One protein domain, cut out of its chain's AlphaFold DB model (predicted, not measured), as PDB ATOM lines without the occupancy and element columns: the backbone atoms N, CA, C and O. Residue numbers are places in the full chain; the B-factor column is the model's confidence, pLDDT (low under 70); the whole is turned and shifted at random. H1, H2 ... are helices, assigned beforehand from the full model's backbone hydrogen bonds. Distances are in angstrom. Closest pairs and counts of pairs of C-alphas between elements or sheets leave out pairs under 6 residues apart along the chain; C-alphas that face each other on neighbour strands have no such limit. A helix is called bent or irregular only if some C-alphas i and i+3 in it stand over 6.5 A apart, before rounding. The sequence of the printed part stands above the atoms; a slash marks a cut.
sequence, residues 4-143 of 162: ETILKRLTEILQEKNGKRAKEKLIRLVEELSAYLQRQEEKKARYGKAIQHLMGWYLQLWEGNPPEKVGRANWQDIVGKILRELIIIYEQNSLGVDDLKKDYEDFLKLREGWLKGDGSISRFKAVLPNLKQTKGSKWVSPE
ATOM      1  N   GLU A   4       0.051  50.514  70.129       80.44
ATOM      2  CA  GLU A   4      -0.439  50.497  68.738       80.44
ATOM      3  C   GLU A   4       0.683  50.242  67.721       80.44
ATOM      4  O   GLU A   4       0.521  49.478  66.772       80.44
ATOM      5  N   THR A   5       1.854  50.853  67.927       84.88
ATOM      6  CA  THR A   5       3.010  50.686  67.037       84.88
ATOM      7  C   THR A   5       3.572  49.269  67.117       84.88
ATOM      8  O   THR A   5       3.975  48.709  66.099       84.88
ATOM      9  N   ILE A   6       3.591  48.684  68.317       87.50
ATOM     10  CA  ILE A   6       4.027  47.299  68.532       87.50
ATOM     11  C   ILE A   6       3.049  46.348  67.845       87.50
ATOM     12  O   ILE A   6       3.476  45.488  67.078       87.50
ATOM     13  N   LEU A   7       1.747  46.546  68.065       89.88
ATOM     14  CA  LEU A   7       0.697  45.724  67.472       89.88
ATOM     15  C   LEU A   7       0.750  45.776  65.944       89.88
ATOM     16  O   LEU A   7       0.783  44.731  65.304       89.88
ATOM     17  N   LYS A   8       0.863  46.973  65.356       91.06
ATOM     18  CA  LYS A   8       0.998  47.141  63.902       91.06
ATOM     19  C   LYS A   8       2.190  46.360  63.345       91.06
ATOM     20  O   LYS A   8       2.042  45.630  62.370       91.06
ATOM     21  N   ARG A   9       3.357  46.463  63.987       89.38
ATOM     22  CA  ARG A   9       4.572  45.749  63.563       89.38
ATOM     23  C   ARG A   9       4.445  44.233  63.709       89.38
ATOM     24  O   ARG A   9       4.922  43.506  62.845       89.38
ATOM     25  N   LEU A  10       3.792  43.744  64.763       92.94
ATOM     26  CA  LEU A  10       3.506  42.315  64.925       92.94
ATOM     27  C   LEU A  10       2.547  41.807  63.841       92.94
ATOM     28  O   LEU A  10       2.795  40.750  63.266       92.94
ATOM     29  N   THR A  11       1.514  42.576  63.496       93.56
ATOM     30  CA  THR A  11       0.598  42.252  62.392       93.56
ATOM     31  C   THR A  11       1.329  42.203  61.048       93.56
ATOM     32  O   THR A  11       1.130  41.268  60.276       93.56
ATOM     33  N   GLU A  12       2.236  43.147  60.779       91.75
ATOM     34  CA  GLU A  12       3.086  43.137  59.577       91.75
ATOM     35  C   GLU A  12       4.022  41.915  59.524       91.75
ATOM     36  O   GLU A  12       4.299  41.389  58.446       91.75
ATOM     37  N   ILE A  13       4.513  41.449  60.677       93.06
ATOM     38  CA  ILE A  13       5.319  40.224  60.781       93.06
ATOM     39  C   ILE A  13       4.457  38.985  60.516       93.06
ATOM     40  O   ILE A  13       4.900  38.092  59.801       93.06
ATOM     41  N   LEU A  14       3.231  38.939  61.041       91.81
ATOM     42  CA  LEU A  14       2.295  37.829  60.821       91.81
ATOM     43  C   LEU A  14       1.878  37.687  59.351       91.81
ATOM     44  O   LEU A  14       1.641  36.576  58.885       91.81
ATOM     45  N   GLN A  15       1.803  38.794  58.611       93.62
ATOM     46  CA  GLN A  15       1.463  38.801  57.184       93.62
ATOM     47  C   GLN A  15       2.654  38.469  56.265       93.62
ATOM     48  O   GLN A  15       2.480  38.301  55.054       93.62
ATOM     49  N   GLU A  16       3.872  38.381  56.806       92.69
ATOM     50  CA  GLU A  16       5.073  38.093  56.029       92.69
ATOM     51  C   GLU A  16       5.092  36.626  55.571       92.69
ATOM     52  O   GLU A  16       5.205  35.698  56.368       92.69
ATOM     53  N   LYS A  17       5.037  36.414  54.253       89.44
ATOM     54  CA  LYS A  17       5.006  35.069  53.650       89.44
ATOM     55  C   LYS A  17       6.363  34.363  53.697       89.44
ATOM     56  O   LYS A  17       6.431  33.142  53.584       89.44
ATOM     57  N   ASN A  18       7.454  35.118  53.842       94.31
ATOM     58  CA  ASN A  18       8.798  34.565  53.955       94.31
ATOM     59  C   ASN A  18       9.177  34.361  55.430       94.31
ATOM     60  O   ASN A  18       9.545  35.311  56.121       94.31
ATOM     61  N   GLY A  19       9.171  33.107  55.892       89.50
ATOM     62  CA  GLY A  19       9.461  32.764  57.290       89.50
ATOM     63  C   GLY A  19      10.833  33.232  57.797       89.50
ATOM     64  O   GLY A  19      10.957  33.623  58.957       89.50
ATOM     65  N   LYS A  20      11.862  33.278  56.936       92.38
ATOM     66  CA  LYS A  20      13.187  33.797  57.317       92.38
ATOM     67  C   LYS A  20      13.131  35.305  57.568       92.38
ATOM     68  O   LYS A  20      13.627  35.781  58.587       92.38
ATOM     69  N   ARG A  21      12.450  36.042  56.688       90.12
ATOM     70  CA  ARG A  21      12.255  37.493  56.813       90.12
ATOM     71  C   ARG A  21      11.349  37.858  57.992       90.12
ATOM     72  O   ARG A  21      11.617  38.838  58.682       90.12
ATOM     73  N   ALA A  22      10.317  37.055  58.256       92.50
ATOM     74  CA  ALA A  22       9.445  37.207  59.419       92.50
ATOM     75  C   ALA A  22      10.241  37.052  60.724       92.50
ATOM     76  O   ALA A  22      10.154  37.901  61.612       92.50
ATOM     77  N   LYS A  23      11.094  36.021  60.801       93.50
ATOM     78  CA  LYS A  23      11.986  35.786  61.943       93.50
ATOM     79  C   LYS A  23      12.968  36.941  62.158       93.50
ATOM     80  O   LYS A  23      13.123  37.391  63.287       93.50
ATOM     81  N   GLU A  24      13.597  37.453  61.101       93.50
ATOM     82  CA  GLU A  24      14.514  38.603  61.194       93.50
ATOM     83  C   GLU A  24      13.813  39.871  61.706       93.50
ATOM     84  O   GLU A  24      14.332  40.554  62.588       93.50
ATOM     85  N   LYS A  25      12.612  40.174  61.194       92.25
ATOM     86  CA  LYS A  25      11.802  41.307  61.670       92.25
ATOM     87  C   LYS A  25      11.402  41.148  63.140       92.25
ATOM     88  O   LYS A  25      11.452  42.123  63.886       92.25
ATOM     89  N   LEU A  26      11.040  39.933  63.556       94.12
ATOM     90  CA  LEU A  26      10.689  39.639  64.945       94.12
ATOM     91  C   LEU A  26      11.883  39.822  65.887       94.12
ATOM     92  O   LEU A  26      11.732  40.464  66.921       94.12
ATOM     93  N   ILE A  27      13.067  39.324  65.513       94.12
ATOM     94  CA  ILE A  27      14.300  39.502  66.298       94.12
ATOM     95  C   ILE A  27      14.592  40.991  66.499       94.12
ATOM     96  O   ILE A  27      14.751  41.425  67.636       94.12
ATOM     97  N   ARG A  28      14.555  41.793  65.427       92.06
ATOM     98  CA  ARG A  28      14.768  43.249  65.527       92.06
ATOM     99  C   ARG A  28      13.757  43.923  66.452       92.06
ATOM    100  O   ARG A  28      14.130  44.769  67.257       92.06
ATOM    101  N   LEU A  29      12.479  43.544  66.366       91.81
ATOM    102  CA  LEU A  29      11.450  44.091  67.251       91.81
ATOM    103  C   LEU A  29      11.729  43.744  68.724       91.81
ATOM    104  O   LEU A  29      11.581  44.606  69.589       91.81
ATOM    105  N   VAL A  30      12.161  42.515  69.012       92.25
ATOM    106  CA  VAL A  30      12.527  42.076  70.369       92.25
ATOM    107  C   VAL A  30      13.759  42.817  70.887       92.25
ATOM    108  O   VAL A  30      13.759  43.240  72.044       92.25
ATOM    109  N   GLU A  31      14.779  43.029  70.056       91.75
ATOM    110  CA  GLU A  31      15.973  43.809  70.411       91.75
ATOM    111  C   GLU A  31      15.611  45.262  70.741       91.75
ATOM    112  O   GLU A  31      16.015  45.790  71.780       91.75
ATOM    113  N   GLU A  32      14.780  45.902  69.913       87.88
ATOM    114  CA  GLU A  32      14.305  47.268  70.153       87.88
ATOM    115  C   GLU A  32      13.494  47.385  71.453       87.88
ATOM    116  O   GLU A  32      13.655  48.356  72.203       87.88
ATOM    117  N   LEU A  33      12.627  46.407  71.734       87.12
ATOM    118  CA  LEU A  33      11.831  46.362  72.962       87.12
ATOM    119  C   LEU A  33      12.702  46.104  74.194       87.12
ATOM    120  O   LEU A  33      12.532  46.786  75.202       87.12
ATOM    121  N   SER A  34      13.675  45.200  74.099       83.81
ATOM    122  CA  SER A  34      14.639  44.921  75.171       83.81
ATOM    123  C   SER A  34      15.465  46.163  75.502       83.81
ATOM    124  O   SER A  34      15.518  46.586  76.655       83.81
ATOM    125  N   ALA A  35      16.001  46.843  74.485       81.94
ATOM    126  CA  ALA A  35      16.726  48.099  74.661       81.94
ATOM    127  C   ALA A  35      15.829  49.231  75.196       81.94
ATOM    128  O   ALA A  35      16.293  50.158  75.863       81.94
ATOM    129  N   TYR A  36      14.533  49.221  74.878       76.81
ATOM    130  CA  TYR A  36      13.577  50.154  75.469       76.81
ATOM    131  C   TYR A  36      13.349  49.865  76.959       76.81
ATOM    132  O   TYR A  36      13.389  50.804  77.754       76.81
ATOM    133  N   LEU A  37      13.150  48.600  77.338       78.06
ATOM    134  CA  LEU A  37      12.960  48.186  78.730       78.06
ATOM    135  C   LEU A  37      14.195  48.484  79.578       78.06
ATOM    136  O   LEU A  37      14.061  49.124  80.617       78.06
ATOM    137  N   GLN A  38      15.386  48.143  79.086       76.38
ATOM    138  CA  GLN A  38      16.642  48.440  79.769       76.38
ATOM    139  C   GLN A  38      16.804  49.947  80.017       76.38
ATOM    140  O   GLN A  38      17.057  50.370  81.141       76.38
ATOM    141  N   ARG A  39      16.536  50.792  79.011       74.69
ATOM    142  CA  ARG A  39      16.559  52.255  79.191       74.69
ATOM    143  C   ARG A  39      15.520  52.750  80.198       74.69
ATOM    144  O   ARG A  39      15.750  53.755  80.866       74.69
ATOM    145  N   GLN A  40      14.357  52.107  80.294       70.88
ATOM    146  CA  GLN A  40      13.358  52.449  81.312       70.88
ATOM    147  C   GLN A  40      13.817  52.038  82.712       70.88
ATOM    148  O   GLN A  40      13.585  52.776  83.669       70.88
ATOM    149  N   GLU A  41      14.474  50.892  82.832       70.44
ATOM    150  CA  GLU A  41      15.001  50.371  84.087       70.44
ATOM    151  C   GLU A  41      16.188  51.196  84.593       70.44
ATOM    152  O   GLU A  41      16.174  51.640  85.738       70.44
ATOM    153  N   GLU A  42      17.128  51.554  83.719       71.62
ATOM    154  CA  GLU A  42      18.222  52.487  84.016       71.62
ATOM    155  C   GLU A  42      17.690  53.856  84.459       71.62
ATOM    156  O   GLU A  42      18.163  54.427  85.440       71.62
ATOM    157  N   LYS A  43      16.643  54.373  83.796       67.12
ATOM    158  CA  LYS A  43      15.962  55.606  84.224       67.12
ATOM    159  C   LYS A  43      15.319  55.453  85.606       67.12
ATOM    160  O   LYS A  43      15.403  56.373  86.417       67.12
ATOM    161  N   LYS A  44      14.671  54.319  85.893       67.62
ATOM    162  CA  LYS A  44      14.089  54.042  87.218       67.62
ATOM    163  C   LYS A  44      15.173  53.956  88.294       67.62
ATOM    164  O   LYS A  44      14.996  54.549  89.352       67.62
ATOM    165  N   ALA A  45      16.289  53.289  88.016       70.94
ATOM    166  CA  ALA A  45      17.409  53.160  88.942       70.94
ATOM    167  C   ALA A  45      18.087  54.513  89.212       70.94
ATOM    168  O   ALA A  45      18.327  54.865  90.366       70.94
ATOM    169  N   ARG A  46      18.328  55.304  88.160       74.19
ATOM    170  CA  ARG A  46      19.003  56.603  88.254       74.19
ATOM    171  C   ARG A  46      18.184  57.642  89.017       74.19
ATOM    172  O   ARG A  46      18.729  58.346  89.859       74.19
ATOM    173  N   TYR A  47      16.883  57.734  88.740       77.88
ATOM    174  CA  TYR A  47      16.039  58.805  89.281       77.88
ATOM    175  C   TYR A  47      15.118  58.361  90.417       77.88
ATOM    176  O   TYR A  47      14.488  59.207  91.041       77.88
ATOM    177  N   GLY A  48      15.024  57.062  90.716       80.12
ATOM    178  CA  GLY A  48      14.052  56.515  91.669       80.12
ATOM    179  C   GLY A  48      14.117  57.170  93.048       80.12
ATOM    180  O   GLY A  48      13.098  57.654  93.538       80.12
ATOM    181  N   LYS A  49      15.320  57.275  93.632       84.25
ATOM    182  CA  LYS A  49      15.514  57.955  94.923       84.25
ATOM    183  C   LYS A  49      15.184  59.446  94.835       84.25
ATOM    184  O   LYS A  49      14.427  59.948  95.656       84.25
ATOM    185  N   ALA A  50      15.698  60.146  93.822       85.19
ATOM    186  CA  ALA A  50      15.450  61.579  93.647       85.19
ATOM    187  C   ALA A  50      13.950  61.895  93.502       85.19
ATOM    188  O   ALA A  50      13.462  62.838  94.116       85.19
ATOM    189  N   ILE A  51      13.205  61.062  92.765       88.94
ATOM    190  CA  ILE A  51      11.748  61.173  92.617       88.94
ATOM    191  C   ILE A  51      11.043  60.908  93.946       88.94
ATOM    192  O   ILE A  51      10.134  61.654  94.284       88.94
ATOM    193  N   GLN A  52      11.442  59.887  94.712       88.38
ATOM    194  CA  GLN A  52      10.853  59.619  96.032       88.38
ATOM    195  C   GLN A  52      11.056  60.797  96.994       88.38
ATOM    196  O   GLN A  52      10.103  61.231  97.639       88.38
ATOM    197  N   HIS A  53      12.268  61.357  97.044       90.62
ATOM    198  CA  HIS A  53      12.561  62.535  97.861       90.62
ATOM    199  C   HIS A  53      11.771  63.770  97.402       90.62
ATOM    200  O   HIS A  53      11.213  64.478  98.238       90.62
ATOM    201  N   LEU A  54      11.683  64.017  96.091       92.44
ATOM    202  CA  LEU A  54      10.893  65.121  95.538       92.44
ATOM    203  C   LEU A  54       9.394  64.944  95.766       92.44
ATOM    204  O   LEU A  54       8.724  65.912  96.094       92.44
ATOM    205  N   MET A  55       8.869  63.726  95.641       91.75
ATOM    206  CA  MET A  55       7.478  63.417  95.960       91.75
ATOM    207  C   MET A  55       7.193  63.711  97.436       91.75
ATOM    208  O   MET A  55       6.208  64.368  97.744       91.75
ATOM    209  N   GLY A  56       8.072  63.278  98.345       92.44
ATOM    210  CA  GLY A  56       7.935  63.566  99.774       92.44
ATOM    211  C   GLY A  56       7.903  65.068 100.064       92.44
ATOM    212  O   GLY A  56       6.985  65.541 100.726       92.44
ATOM    213  N   TRP A  57       8.852  65.822  99.505       95.06
ATOM    214  CA  TRP A  57       8.883  67.284  99.620       95.06
ATOM    215  C   TRP A  57       7.629  67.944  99.026       95.06
ATOM    216  O   TRP A  57       7.031  68.813  99.653       95.06
ATOM    217  N   TYR A  58       7.180  67.491  97.855       93.69
ATOM    218  CA  TYR A  58       5.988  68.017  97.196       93.69
ATOM    219  C   TYR A  58       4.729  67.810  98.045       93.69
ATOM    220  O   TYR A  58       3.923  68.719  98.210       93.69
ATOM    221  N   LEU A  59       4.579  66.628  98.643       93.06
ATOM    222  CA  LEU A  59       3.465  66.342  99.542       93.06
ATOM    223  C   LEU A  59       3.527  67.160 100.827       93.06
ATOM    224  O   LEU A  59       2.479  67.569 101.318       93.06
ATOM    225  N   GLN A  60       4.725  67.416 101.356       93.81
ATOM    226  CA  GLN A  60       4.903  68.286 102.518       93.81
ATOM    227  C   GLN A  60       4.474  69.725 102.221       93.81
ATOM    228  O   GLN A  60       3.786  70.315 103.048       93.81
ATOM    229  N   LEU A  61       4.809  70.261 101.041       92.69
ATOM    230  CA  LEU A  61       4.389  71.606 100.627       92.69
ATOM    231  C   LEU A  61       2.868  71.785 100.593       92.69
ATOM    232  O   LEU A  61       2.377  72.881 100.836       92.69
ATOM    233  N   TRP A  62       2.138  70.716 100.289       91.19
ATOM    234  CA  TRP A  62       0.682  70.725 100.148       91.19
ATOM    235  C   TRP A  62      -0.050  70.030 101.302       91.19
ATOM    236  O   TRP A  62      -1.213  69.662 101.151       91.19
ATOM    237  N   GLU A  63       0.623  69.779 102.429       91.19
ATOM    238  CA  GLU A  63       0.040  69.110 103.606       91.19
ATOM    239  C   GLU A  63      -0.678  67.781 103.264       91.19
ATOM    240  O   GLU A  63      -1.717  67.426 103.820       91.19
ATOM    241  N   GLY A  64      -0.145  67.031 102.292       87.62
ATOM    242  CA  GLY A  64      -0.717  65.765 101.815       87.62
ATOM    243  C   GLY A  64      -1.956  65.895 100.914       87.62
ATOM    244  O   GLY A  64      -2.563  64.876 100.550       87.62
ATOM    245  N   ASN A  65      -2.324  67.116 100.520       87.94
ATOM    246  CA  ASN A  65      -3.443  67.421  99.630       87.94
ATOM    247  C   ASN A  65      -2.993  68.239  98.407       87.94
ATOM    248  O   ASN A  65      -3.419  69.381  98.241       87.94
ATOM    249  N   PRO A  66      -2.140  67.670  97.533       90.12
ATOM    250  CA  PRO A  66      -1.735  68.354  96.312       90.12
ATOM    251  C   PRO A  66      -2.923  68.534  95.347       90.12
ATOM    252  O   PRO A  66      -3.837  67.698  95.353       90.12
ATOM    253  N   PRO A  67      -2.895  69.555  94.470       88.25
ATOM    254  CA  PRO A  67      -3.964  69.823  93.503       88.25
ATOM    255  C   PRO A  67      -4.335  68.617  92.625       88.25
ATOM    256  O   PRO A  67      -5.510  68.380  92.352       88.25
ATOM    257  N   GLU A  68      -3.363  67.783  92.242       88.75
ATOM    258  CA  GLU A  68      -3.568  66.609  91.380       88.75
ATOM    259  C   GLU A  68      -4.420  65.510  92.025       88.75
ATOM    260  O   GLU A  68      -4.940  64.649  91.313       88.75
ATOM    261  N   LYS A  69      -4.563  65.518  93.356       86.00
ATOM    262  CA  LYS A  69      -5.383  64.553  94.099       86.00
ATOM    263  C   LYS A  69      -6.875  64.731  93.813       86.00
ATOM    264  O   LYS A  69      -7.651  63.788  93.976       86.00
ATOM    265  N   VAL A  70      -7.292  65.924  93.392       81.00
ATOM    266  CA  VAL A  70      -8.696  66.231  93.123       81.00
ATOM    267  C   VAL A  70      -9.155  65.474  91.871       81.00
ATOM    268  O   VAL A  70      -8.687  65.715  90.763       81.00
ATOM    269  N   GLY A  71     -10.084  64.531  92.050       69.00
ATOM    270  CA  GLY A  71     -10.773  63.843  90.950       69.00
ATOM    271  C   GLY A  71      -9.977  62.757  90.213       69.00
ATOM    272  O   GLY A  71     -10.473  62.241  89.214       69.00
ATOM    273  N   ARG A  72      -8.772  62.371  90.667       73.69
ATOM    274  CA  ARG A  72      -7.940  61.349  89.995       73.69
ATOM    275  C   ARG A  72      -7.415  60.304  90.980       73.69
ATOM    276  O   ARG A  72      -6.730  60.652  91.929       73.69
ATOM    277  N   ALA A  73      -7.675  59.017  90.735       72.50
ATOM    278  CA  ALA A  73      -7.209  57.924  91.605       72.50
ATOM    279  C   ALA A  73      -5.692  57.655  91.502       72.50
ATOM    280  O   ALA A  73      -5.062  57.327  92.502       72.50
ATOM    281  N   ASN A  74      -5.098  57.854  90.318       83.44
ATOM    282  CA  ASN A  74      -3.683  57.561  90.031       83.44
ATOM    283  C   ASN A  74      -2.812  58.831  90.007       83.44
ATOM    284  O   ASN A  74      -1.880  58.958  89.209       83.44
ATOM    285  N   TRP A  75      -3.142  59.823  90.832       85.44
ATOM    286  CA  TRP A  75      -2.467  61.122  90.818       85.44
ATOM    287  C   TRP A  75      -0.978  61.020  91.183       85.44
ATOM    288  O   TRP A  75      -0.163  61.757  90.631       85.44
ATOM    289  N   GLN A  76      -0.594  60.064  92.037       87.69
ATOM    290  CA  GLN A  76       0.802  59.822  92.412       87.69
ATOM    291  C   GLN A  76       1.659  59.434  91.202       87.69
ATOM    292  O   GLN A  76       2.796  59.893  91.085       87.69
ATOM    293  N   ASP A  77       1.121  58.632  90.281       84.00
ATOM    294  CA  ASP A  77       1.835  58.223  89.066       84.00
ATOM    295  C   ASP A  77       2.038  59.409  88.119       84.00
ATOM    296  O   ASP A  77       3.108  59.566  87.521       84.00
ATOM    297  N   ILE A  78       1.030  60.281  88.020       84.88
ATOM    298  CA  ILE A  78       1.084  61.510  87.223       84.88
ATOM    299  C   ILE A  78       2.163  62.443  87.779       84.88
ATOM    300  O   ILE A  78       3.068  62.845  87.043       84.88
ATOM    301  N   VAL A  79       2.121  62.725  89.084       87.94
ATOM    302  CA  VAL A  79       3.116  63.564  89.764       87.94
ATOM    303  C   VAL A  79       4.510  62.948  89.633       87.94
ATOM    304  O   VAL A  79       5.451  63.632  89.239       87.94
ATOM    305  N   GLY A  80       4.659  61.639  89.860       88.12
ATOM    306  CA  GLY A  80       5.942  60.943  89.741       88.12
ATOM    307  C   GLY A  80       6.537  61.015  88.331       88.12
ATOM    308  O   GLY A  80       7.750  61.192  88.172       88.12
ATOM    309  N   LYS A  81       5.694  60.933  87.295       87.19
ATOM    310  CA  LYS A  81       6.105  61.131  85.900       87.19
ATOM    311  C   LYS A  81       6.561  62.569  85.650       87.19
ATOM    312  O   LYS A  81       7.623  62.764  85.062       87.19
ATOM    313  N   ILE A  82       5.803  63.560  86.117       89.06
ATOM    314  CA  ILE A  82       6.137  64.980  85.925       89.06
ATOM    315  C   ILE A  82       7.434  65.339  86.649       89.06
ATOM    316  O   ILE A  82       8.310  65.945  86.040       89.06
ATOM    317  N   LEU A  83       7.605  64.908  87.901       92.25
ATOM    318  CA  LEU A  83       8.834  65.126  88.665       92.25
ATOM    319  C   LEU A  83      10.049  64.536  87.949       92.25
ATOM    320  O   LEU A  83      11.080  65.194  87.847       92.25
ATOM    321  N   ARG A  84       9.929  63.329  87.383       88.94
ATOM    322  CA  ARG A  84      11.004  62.735  86.573       88.94
ATOM    323  C   ARG A  84      11.357  63.603  85.370       88.94
ATOM    324  O   ARG A  84      12.534  63.798  85.085       88.94
ATOM    325  N   GLU A  85      10.354  64.077  84.640       87.38
ATOM    326  CA  GLU A  85      10.580  64.930  83.473       87.38
ATOM    327  C   GLU A  85      11.237  66.254  83.862       87.38
ATOM    328  O   GLU A  85      12.183  66.670  83.199       87.38
ATOM    329  N   LEU A  86      10.803  66.868  84.961       91.00
ATOM    330  CA  LEU A  86      11.415  68.081  85.491       91.00
ATOM    331  C   LEU A  86      12.880  67.852  85.883       91.00
ATOM    332  O   LEU A  86      13.726  68.633  85.467       91.00
ATOM    333  N   ILE A  87      13.217  66.760  86.577       90.06
ATOM    334  CA  ILE A  87      14.622  66.428  86.892       90.06
ATOM    335  C   ILE A  87      15.463  66.368  85.613       90.06
ATOM    336  O   ILE A  87      16.539  66.954  85.556       90.06
ATOM    337  N   ILE A  88      14.957  65.708  84.568       87.81
ATOM    338  CA  ILE A  88      15.662  65.602  83.286       87.81
ATOM    339  C   ILE A  88      15.848  66.987  82.647       87.81
ATOM    340  O   ILE A  88      16.935  67.277  82.157       87.81
ATOM    341  N   ILE A  89      14.820  67.843  82.654       87.06
ATOM    342  CA  ILE A  89      14.908  69.211  82.115       87.06
ATOM    343  C   ILE A  89      15.965  70.024  82.872       87.06
ATOM    344  O   ILE A  89      16.768  70.718  82.251       87.06
ATOM    345  N   TYR A  90      15.991  69.934  84.201       90.31
ATOM    346  CA  TYR A  90      16.950  70.669  85.023       90.31
ATOM    347  C   TYR A  90      18.379  70.165  84.808       90.31
ATOM    348  O   TYR A  90      19.255  70.974  84.500       90.31
ATOM    349  N   GLU A  91      18.606  68.846  84.818       87.94
ATOM    350  CA  GLU A  91      19.926  68.261  84.537       87.94
ATOM    351  C   GLU A  91      20.466  68.702  83.167       87.94
ATOM    352  O   GLU A  91      21.649  69.008  83.023       87.94
ATOM    353  N   GLN A  92      19.601  68.787  82.149       85.06
ATOM    354  CA  GLN A  92      19.982  69.255  80.812       85.06
ATOM    355  C   GLN A  92      20.428  70.713  80.769       85.06
ATOM    356  O   GLN A  92      21.239  71.078  79.919       85.06
ATOM    357  N   ASN A  93      19.903  71.539  81.669       84.69
ATOM    358  CA  ASN A  93      20.291  72.936  81.815       84.69
ATOM    359  C   ASN A  93      21.393  73.106  82.880       84.69
ATOM    360  O   ASN A  93      21.652  74.225  83.307       84.69
ATOM    361  N   SER A  94      22.079  72.015  83.262       86.00
ATOM    362  CA  SER A  94      23.134  71.981  84.290       86.00
ATOM    363  C   SER A  94      22.663  72.430  85.678       86.00
ATOM    364  O   SER A  94      23.435  73.005  86.442       86.00
ATOM    365  N   LEU A  95      21.397  72.161  85.998       90.00
ATOM    366  CA  LEU A  95      20.770  72.469  87.280       90.00
ATOM    367  C   LEU A  95      20.346  71.192  88.008       90.00
ATOM    368  O   LEU A  95      20.143  70.138  87.401       90.00
ATOM    369  N   GLY A  96      20.222  71.297  89.329       88.81
ATOM    370  CA  GLY A  96      19.908  70.181  90.207       88.81
ATOM    371  C   GLY A  96      18.467  70.165  90.710       88.81
ATOM    372  O   GLY A  96      17.620  70.990  90.368       88.81
ATOM    373  N   VAL A  97      18.205  69.199  91.592       90.88
ATOM    374  CA  VAL A  97      16.922  69.052  92.295       90.88
ATOM    375  C   VAL A  97      16.614  70.262  93.181       90.88
ATOM    376  O   VAL A  97      15.453  70.638  93.305       90.88
ATOM    377  N   ASP A  98      17.624  70.881  93.787       92.50
ATOM    378  CA  ASP A  98      17.403  72.017  94.686       92.50
ATOM    379  C   ASP A  98      17.017  73.294  93.924       92.50
ATOM    380  O   ASP A  98      16.150  74.036  94.384       92.50
ATOM    381  N   ASP A  99      17.555  73.496  92.717       93.44
ATOM    382  CA  ASP A  99      17.120  74.575  91.820       93.44
ATOM    383  C   ASP A  99      15.654  74.398  91.404       93.44
ATOM    384  O   ASP A  99      14.880  75.355  91.410       93.44
ATOM    385  N   LEU A 100      15.251  73.158  91.103       94.06
ATOM    386  CA  LEU A 100      13.865  72.809  90.780       94.06
ATOM    387  C   LEU A 100      12.922  73.146  91.934       94.06
ATOM    388  O   LEU A 100      11.872  73.747  91.705       94.06
ATOM    389  N   LYS A 101      13.294  72.786  93.167       94.88
ATOM    390  CA  LYS A 101      12.486  73.098  94.353       94.88
ATOM    391  C   LYS A 101      12.324  74.599  94.535       94.88
ATOM    392  O   LYS A 101      11.204  75.072  94.701       94.88
ATOM    393  N   LYS A 102      13.431  75.339  94.446       93.81
ATOM    394  CA  LYS A 102      13.441  76.795  94.584       93.81
ATOM    395  C   LYS A 102      12.549  77.467  93.539       93.81
ATOM    396  O   LYS A 102      11.713  78.291  93.892       93.81
ATOM    397  N   ASP A 103      12.679  77.078  92.275       91.94
ATOM    398  CA  ASP A 103      11.856  77.634  91.197       91.94
ATOM    399  C   ASP A 103      10.366  77.313  91.369       91.94
ATOM    400  O   ASP A 103       9.516  78.142  91.045       91.94
ATOM    401  N   TYR A 104      10.034  76.124  91.879       94.00
ATOM    402  CA  TYR A 104       8.648  75.765  92.173       94.00
ATOM    403  C   TYR A 104       8.084  76.578  93.345       94.00
ATOM    404  O   TYR A 104       6.959  77.067  93.273       94.00
ATOM    405  N   GLU A 105       8.860  76.782  94.409       92.31
ATOM    406  CA  GLU A 105       8.467  77.648  95.527       92.31
ATOM    407  C   GLU A 105       8.281  79.101  95.080       92.31
ATOM    408  O   GLU A 105       7.326  79.764  95.486       92.31
ATOM    409  N   ASP A 106       9.152  79.601  94.204       90.31
ATOM    410  CA  ASP A 106       9.014  80.932  93.615       90.31
ATOM    411  C   ASP A 106       7.785  81.019  92.697       90.31
ATOM    412  O   ASP A 106       7.061  82.017  92.726       90.31
ATOM    413  N   PHE A 107       7.471  79.947  91.965       89.19
ATOM    414  CA  PHE A 107       6.221  79.811  91.218       89.19
ATOM    415  C   PHE A 107       4.983  79.860  92.130       89.19
ATOM    416  O   PHE A 107       4.010  80.541  91.795       89.19
ATOM    417  N   LEU A 108       5.012  79.225  93.305       88.25
ATOM    418  CA  LEU A 108       3.900  79.281  94.263       88.25
ATOM    419  C   LEU A 108       3.675  80.685  94.843       88.25
ATOM    420  O   LEU A 108       2.534  81.042  95.150       88.25
ATOM    421  N   LYS A 109       4.729  81.504  94.948       86.75
ATOM    422  CA  LYS A 109       4.648  82.904  95.407       86.75
ATOM    423  C   LYS A 109       4.081  83.859  94.354       86.75
ATOM    424  O   LYS A 109       3.763  85.001  94.692       86.75
ATOM    425  N   LEU A 110       3.950  83.434  93.094       82.88
ATOM    426  CA  LEU A 110       3.321  84.259  92.065       82.88
ATOM    427  C   LEU A 110       1.884  84.609  92.474       82.88
ATOM    428  O   LEU A 110       1.174  83.808  93.091       82.88
ATOM    429  N   ARG A 111       1.440  85.820  92.112       69.69
ATOM    430  CA  ARG A 111       0.030  86.192  92.266       69.69
ATOM    431  C   ARG A 111      -0.834  85.217  91.470       69.69
ATOM    432  O   ARG A 111      -0.462  84.812  90.366       69.69
ATOM    433  N   GLU A 112      -1.979  84.858  92.040       67.25
ATOM    434  CA  GLU A 112      -2.979  84.069  91.328       67.25
ATOM    435  C   GLU A 112      -3.340  84.754  90.009       67.25
ATOM    436  O   GLU A 112      -3.486  85.974  89.928       67.25
ATOM    437  N   GLY A 113      -3.397  83.959  88.948       65.25
ATOM    438  CA  GLY A 113      -3.551  84.451  87.590       65.25
ATOM    439  C   GLY A 113      -3.209  83.372  86.576       65.25
ATOM    440  O   GLY A 113      -2.913  82.230  86.937       65.25
ATOM    441  N   TRP A 114      -3.217  83.748  85.295       63.47
ATOM    442  CA  TRP A 114      -3.036  82.806  84.189       63.47
ATOM    443  C   TRP A 114      -1.777  81.942  84.345       63.47
ATOM    444  O   TRP A 114      -1.823  80.760  84.047       63.47
ATOM    445  N   LEU A 115      -0.667  82.473  84.866       67.69
ATOM    446  CA  LEU A 115       0.568  81.699  85.053       67.69
ATOM    447  C   LEU A 115       0.452  80.643  86.164       67.69
ATOM    448  O   LEU A 115       0.755  79.478  85.911       67.69
ATOM    449  N   LYS A 116      -0.012  81.027  87.359       72.25
ATOM    450  CA  LYS A 116      -0.055  80.149  88.540       72.25
ATOM    451  C   LYS A 116      -1.139  79.074  88.455       72.25
ATOM    452  O   LYS A 116      -0.889  77.950  88.879       72.25
ATOM    453  N   GLY A 117      -2.300  79.382  87.871       79.94
ATOM    454  CA  GLY A 117      -3.423  78.440  87.810       79.94
ATOM    455  C   GLY A 117      -3.768  77.871  89.192       79.94
ATOM    456  O   GLY A 117      -3.889  78.624  90.153       79.94
ATOM    457  N   ASP A 118      -3.862  76.546  89.282       80.75
ATOM    458  CA  ASP A 118      -4.103  75.773  90.511       80.75
ATOM    459  C   ASP A 118      -2.835  75.508  91.350       80.75
ATOM    460  O   ASP A 118      -2.898  74.856  92.389       80.75
ATOM    461  N   GLY A 119      -1.667  75.979  90.903       84.38
ATOM    462  CA  GLY A 119      -0.383  75.724  91.556       84.38
ATOM    463  C   GLY A 119       0.149  74.295  91.382       84.38
ATOM    464  O   GLY A 119       1.192  73.974  91.949       84.38
ATOM    465  N   SER A 120      -0.510  73.443  90.594       89.19
ATOM    466  CA  SER A 120      -0.119  72.045  90.366       89.19
ATOM    467  C   SER A 120       1.310  71.908  89.819       89.19
ATOM    468  O   SER A 120       1.819  72.790  89.113       89.19
ATOM    469  N   ILE A 121       1.978  70.778  90.091       90.06
ATOM    470  CA  ILE A 121       3.286  70.487  89.473       90.06
ATOM    471  C   ILE A 121       3.142  70.359  87.950       90.06
ATOM    472  O   ILE A 121       4.052  70.696  87.186       90.06
ATOM    473  N   SER A 122       1.959  69.926  87.505       89.19
ATOM    474  CA  SER A 122       1.554  69.904  86.098       89.19
ATOM    475  C   SER A 122       1.575  71.304  85.487       89.19
ATOM    476  O   SER A 122       2.194  71.510  84.436       89.19
ATOM    477  N   ARG A 123       0.956  72.283  86.163       88.31
ATOM    478  CA  ARG A 123       0.939  73.677  85.716       88.31
ATOM    479  C   ARG A 123       2.336  74.266  85.700       88.31
ATOM    480  O   ARG A 123       2.708  74.870  84.695       88.31
ATOM    481  N   PHE A 124       3.115  74.035  86.754       90.69
ATOM    482  CA  PHE A 124       4.502  74.487  86.832       90.69
ATOM    483  C   PHE A 124       5.323  74.026  85.626       90.69
ATOM    484  O   PHE A 124       5.913  74.856  84.937       90.69
ATOM    485  N   LYS A 125       5.296  72.725  85.302       89.19
ATOM    486  CA  LYS A 125       5.986  72.189  84.119       89.19
ATOM    487  C   LYS A 125       5.528  72.881  82.829       89.19
ATOM    488  O   LYS A 125       6.362  73.183  81.978       89.19
ATOM    489  N   ALA A 126       4.227  73.120  82.668       84.62
ATOM    490  CA  ALA A 126       3.679  73.738  81.460       84.62
ATOM    491  C   ALA A 126       4.142  75.192  81.273       84.62
ATOM    492  O   ALA A 126       4.420  75.609  80.150       84.62
ATOM    493  N   VAL A 127       4.253  75.960  82.361       85.00
ATOM    494  CA  VAL A 127       4.670  77.371  82.302       85.00
ATOM    495  C   VAL A 127       6.176  77.572  82.464       85.00
ATOM    496  O   VAL A 127       6.654  78.686  82.260       85.00
ATOM    497  N   LEU A 128       6.935  76.518  82.778       86.88
ATOM    498  CA  LEU A 128       8.383  76.568  83.004       86.88
ATOM    499  C   LEU A 128       9.168  77.284  81.883       86.88
ATOM    500  O   LEU A 128       9.986  78.144  82.218       86.88
ATOM    501  N   PRO A 129       8.908  77.047  80.576       83.25
ATOM    502  CA  PRO A 129       9.582  77.798  79.510       83.25
ATOM    503  C   PRO A 129       9.339  79.311  79.585       83.25
ATOM    504  O   PRO A 129      10.247  80.104  79.333       83.25
ATOM    505  N   ASN A 130       8.123  79.714  79.965       79.19
ATOM    506  CA  ASN A 130       7.739  81.119  80.090       79.19
ATOM    507  C   ASN A 130       8.368  81.755  81.333       79.19
ATOM    508  O   ASN A 130       8.855  82.882  81.256       79.19
ATOM    509  N   LEU A 131       8.416  81.024  82.454       80.38
ATOM    510  CA  LEU A 131       9.084  81.475  83.682       80.38
ATOM    511  C   LEU A 131      10.570  81.753  83.448       80.38
ATOM    512  O   LEU A 131      11.119  82.706  83.994       80.38
ATOM    513  N   LYS A 132      11.215  80.945  82.603       83.00
ATOM    514  CA  LYS A 132      12.639  81.072  82.284       83.00
ATOM    515  C   LYS A 132      12.931  81.992  81.088       83.00
ATOM    516  O   LYS A 132      14.099  82.184  80.765       83.00
ATOM    517  N   GLN A 133      11.898  82.584  80.470       67.94
ATOM    518  CA  GLN A 133      11.968  83.615  79.417       67.94
ATOM    519  C   GLN A 133      12.979  83.324  78.292       67.94
ATOM    520  O   GLN A 133      13.772  84.182  77.897       67.94
ATOM    521  N   THR A 134      13.006  82.100  77.767       57.38
ATOM    522  CA  THR A 134      14.162  81.684  76.965       57.38
ATOM    523  C   THR A 134      14.081  81.991  75.478       57.38
ATOM    524  O   THR A 134      13.288  81.400  74.748       57.38
ATOM    525  N   LYS A 135      15.048  82.790  75.007       46.53
ATOM    526  CA  LYS A 135      15.646  82.665  73.671       46.53
ATOM    527  C   LYS A 135      16.908  81.794  73.790       46.53
ATOM    528  O   LYS A 135      17.977  82.313  74.080       46.53
ATOM    529  N   GLY A 136      16.789  80.474  73.614       52.19
ATOM    530  CA  GLY A 136      17.951  79.587  73.411       52.19
ATOM    531  C   GLY A 136      18.094  78.361  74.328       52.19
ATOM    532  O   GLY A 136      18.602  77.347  73.854       52.19
ATOM    533  N   SER A 137      17.635  78.383  75.587       57.38
ATOM    534  CA  SER A 137      17.732  77.201  76.474       57.38
ATOM    535  C   SER A 137      16.544  76.243  76.312       57.38
ATOM    536  O   SER A 137      15.410  76.666  76.088       57.38
ATOM    537  N   LYS A 138      16.795  74.933  76.437       68.06
ATOM    538  CA  LYS A 138      15.782  73.877  76.273       68.06
ATOM    539  C   LYS A 138      15.099  73.587  77.612       68.06
ATOM    540  O   LYS A 138      15.429  72.612  78.279       68.06
ATOM    541  N   TRP A 139      14.124  74.407  77.998       78.75
ATOM    542  CA  TRP A 139      13.250  74.157  79.163       78.75
ATOM    543  C   TRP A 139      12.087  73.217  78.837       78.75
ATOM    544  O   TRP A 139      10.957  73.393  79.279       78.75
ATOM    545  N   VAL A 140      12.369  72.223  78.002       68.44
ATOM    546  CA  VAL A 140      11.418  71.225  77.526       68.44
ATOM    547  C   VAL A 140      12.084  69.865  77.602       68.44
ATOM    548  O   VAL A 140      13.295  69.754  77.411       68.44
ATOM    549  N   SER A 141      11.300  68.819  77.858       59.25
ATOM    550  CA  SER A 141      11.813  67.449  77.904       59.25
ATOM    551  C   SER A 141      12.586  67.116  76.611       59.25
ATOM    552  O   SER A 141      12.174  67.558  75.534       59.25
ATOM    553  N   PRO A 142      13.648  66.286  76.653       57.12
ATOM    554  CA  PRO A 142      14.421  65.906  75.461       57.12
ATOM    555  C   PRO A 142      13.557  65.328  74.337       57.12
ATOM    556  O   PRO A 142      13.849  65.523  73.159       57.12
ATOM    557  N   GLU A 143      12.479  64.638  74.708       52.44
ATOM    558  CA  GLU A 143      11.505  64.048  73.788       52.44
ATOM    559  C   GLU A 143      10.672  65.110  73.035       52.44
ATOM    560  O   GLU A 143      10.182  64.830  71.947       52.44
TER     561      GLU A 143
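AT A GLANCE: This is residues 4 to 143 of the 162 residues of an uncharacterized protein of Hydrogenobacter sp. T-8 (UniProt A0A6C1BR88). Picture a long helical arm with a small helical head: at the far end H1 folds back along the first part of H2a as a helical hairpin, H2a runs on to the head, and there H2b, H3, H4 and H5 pack together, H3 touching each of the other three. Residues 34 to 42 of H2a, between hairpin and head, stand free. The printed part has 140 residues with five named helices, H1 to H5 in order, and no named strand; its class is all helix. It is loose and elongated, with a radius of gyration of the C-alphas of 20.1 A and spans of 65 by 38 by 29 A.

IN THESE COORDINATES: Find C-alpha 4 at (-0.439, 50.497, 68.738), where H1 begins; it holds residues 4 to 14 and is 15.2 A long. Next comes H2, residues 19 to 61, assigned by its hydrogen bonds as one helix but bent: C-alphas 46 and 49 are 7.6 A apart. Its arm H2a, residues 19 to 46, starts at (9.461, 32.764, 57.290) and runs 40.2 A; its arm H2b, residues 49 to 61, runs 18.5 A at a steep tilt of 53 degrees to H2a. H3 is residues 75 to 92, 25.9 A; H4 is residues 97 to 108, 16.7 A. H5, residues 121 to 131, 13.7 A, ends at C-alpha 131, (9.084, 81.475, 83.682); it is irregular, with C-alphas 126 and 129 7.4 A apart.

HOW THE PARTS SIT: Begin at H3, the hub. Look at Ile 51 and Arg 84: their C-alphas, 6.3 A apart, are the closest where H2b touches H3, at a steep tilt of 64 degrees, opposite ways. H4 touches H3 at a steep tilt of 64 degrees, closest at the C-alphas of Ile 87 and Val 97, 6.4 A. H5 touches H3 at a shallow tilt of 28 degrees, the same way, closest at the C-alphas of Ile 82 and Ser 122, 6.7 A. H4 and H5 only just touch, with 3 pairs of C-alphas within 8 A, the closest Tyr 104 and Phe 124 at 6.9 A; they are about perpendicular, at 89 degrees. Farther out, H1 and H2a form a helical hairpin, a shallow tilt of 25 degrees, opposite ways, closest at the C-alphas of Ile 13 and Ala 22, 5.3 A; H2a touches H1 with residues 22 to 29 alone. H2a is apart from H3, H4 and H5. Every O i to N i+4 pair is within hydrogen-bond range in H1, H2a, H2b, H3 and H4, and 5 of 7 are in H5.

THE WHOLE: The two C-alphas farthest apart are those of Asn 18 and Arg 111, 64.9 A. The printed part has no cut. The links H2 to H3 and H4 to H5 are long, with 13 and 12 residues. Mean pLDDT of the printed part is 84.1; look for values under 70 at residues 43 to 44, 71, 111 to 115, 133 to 138 and 140 to 143.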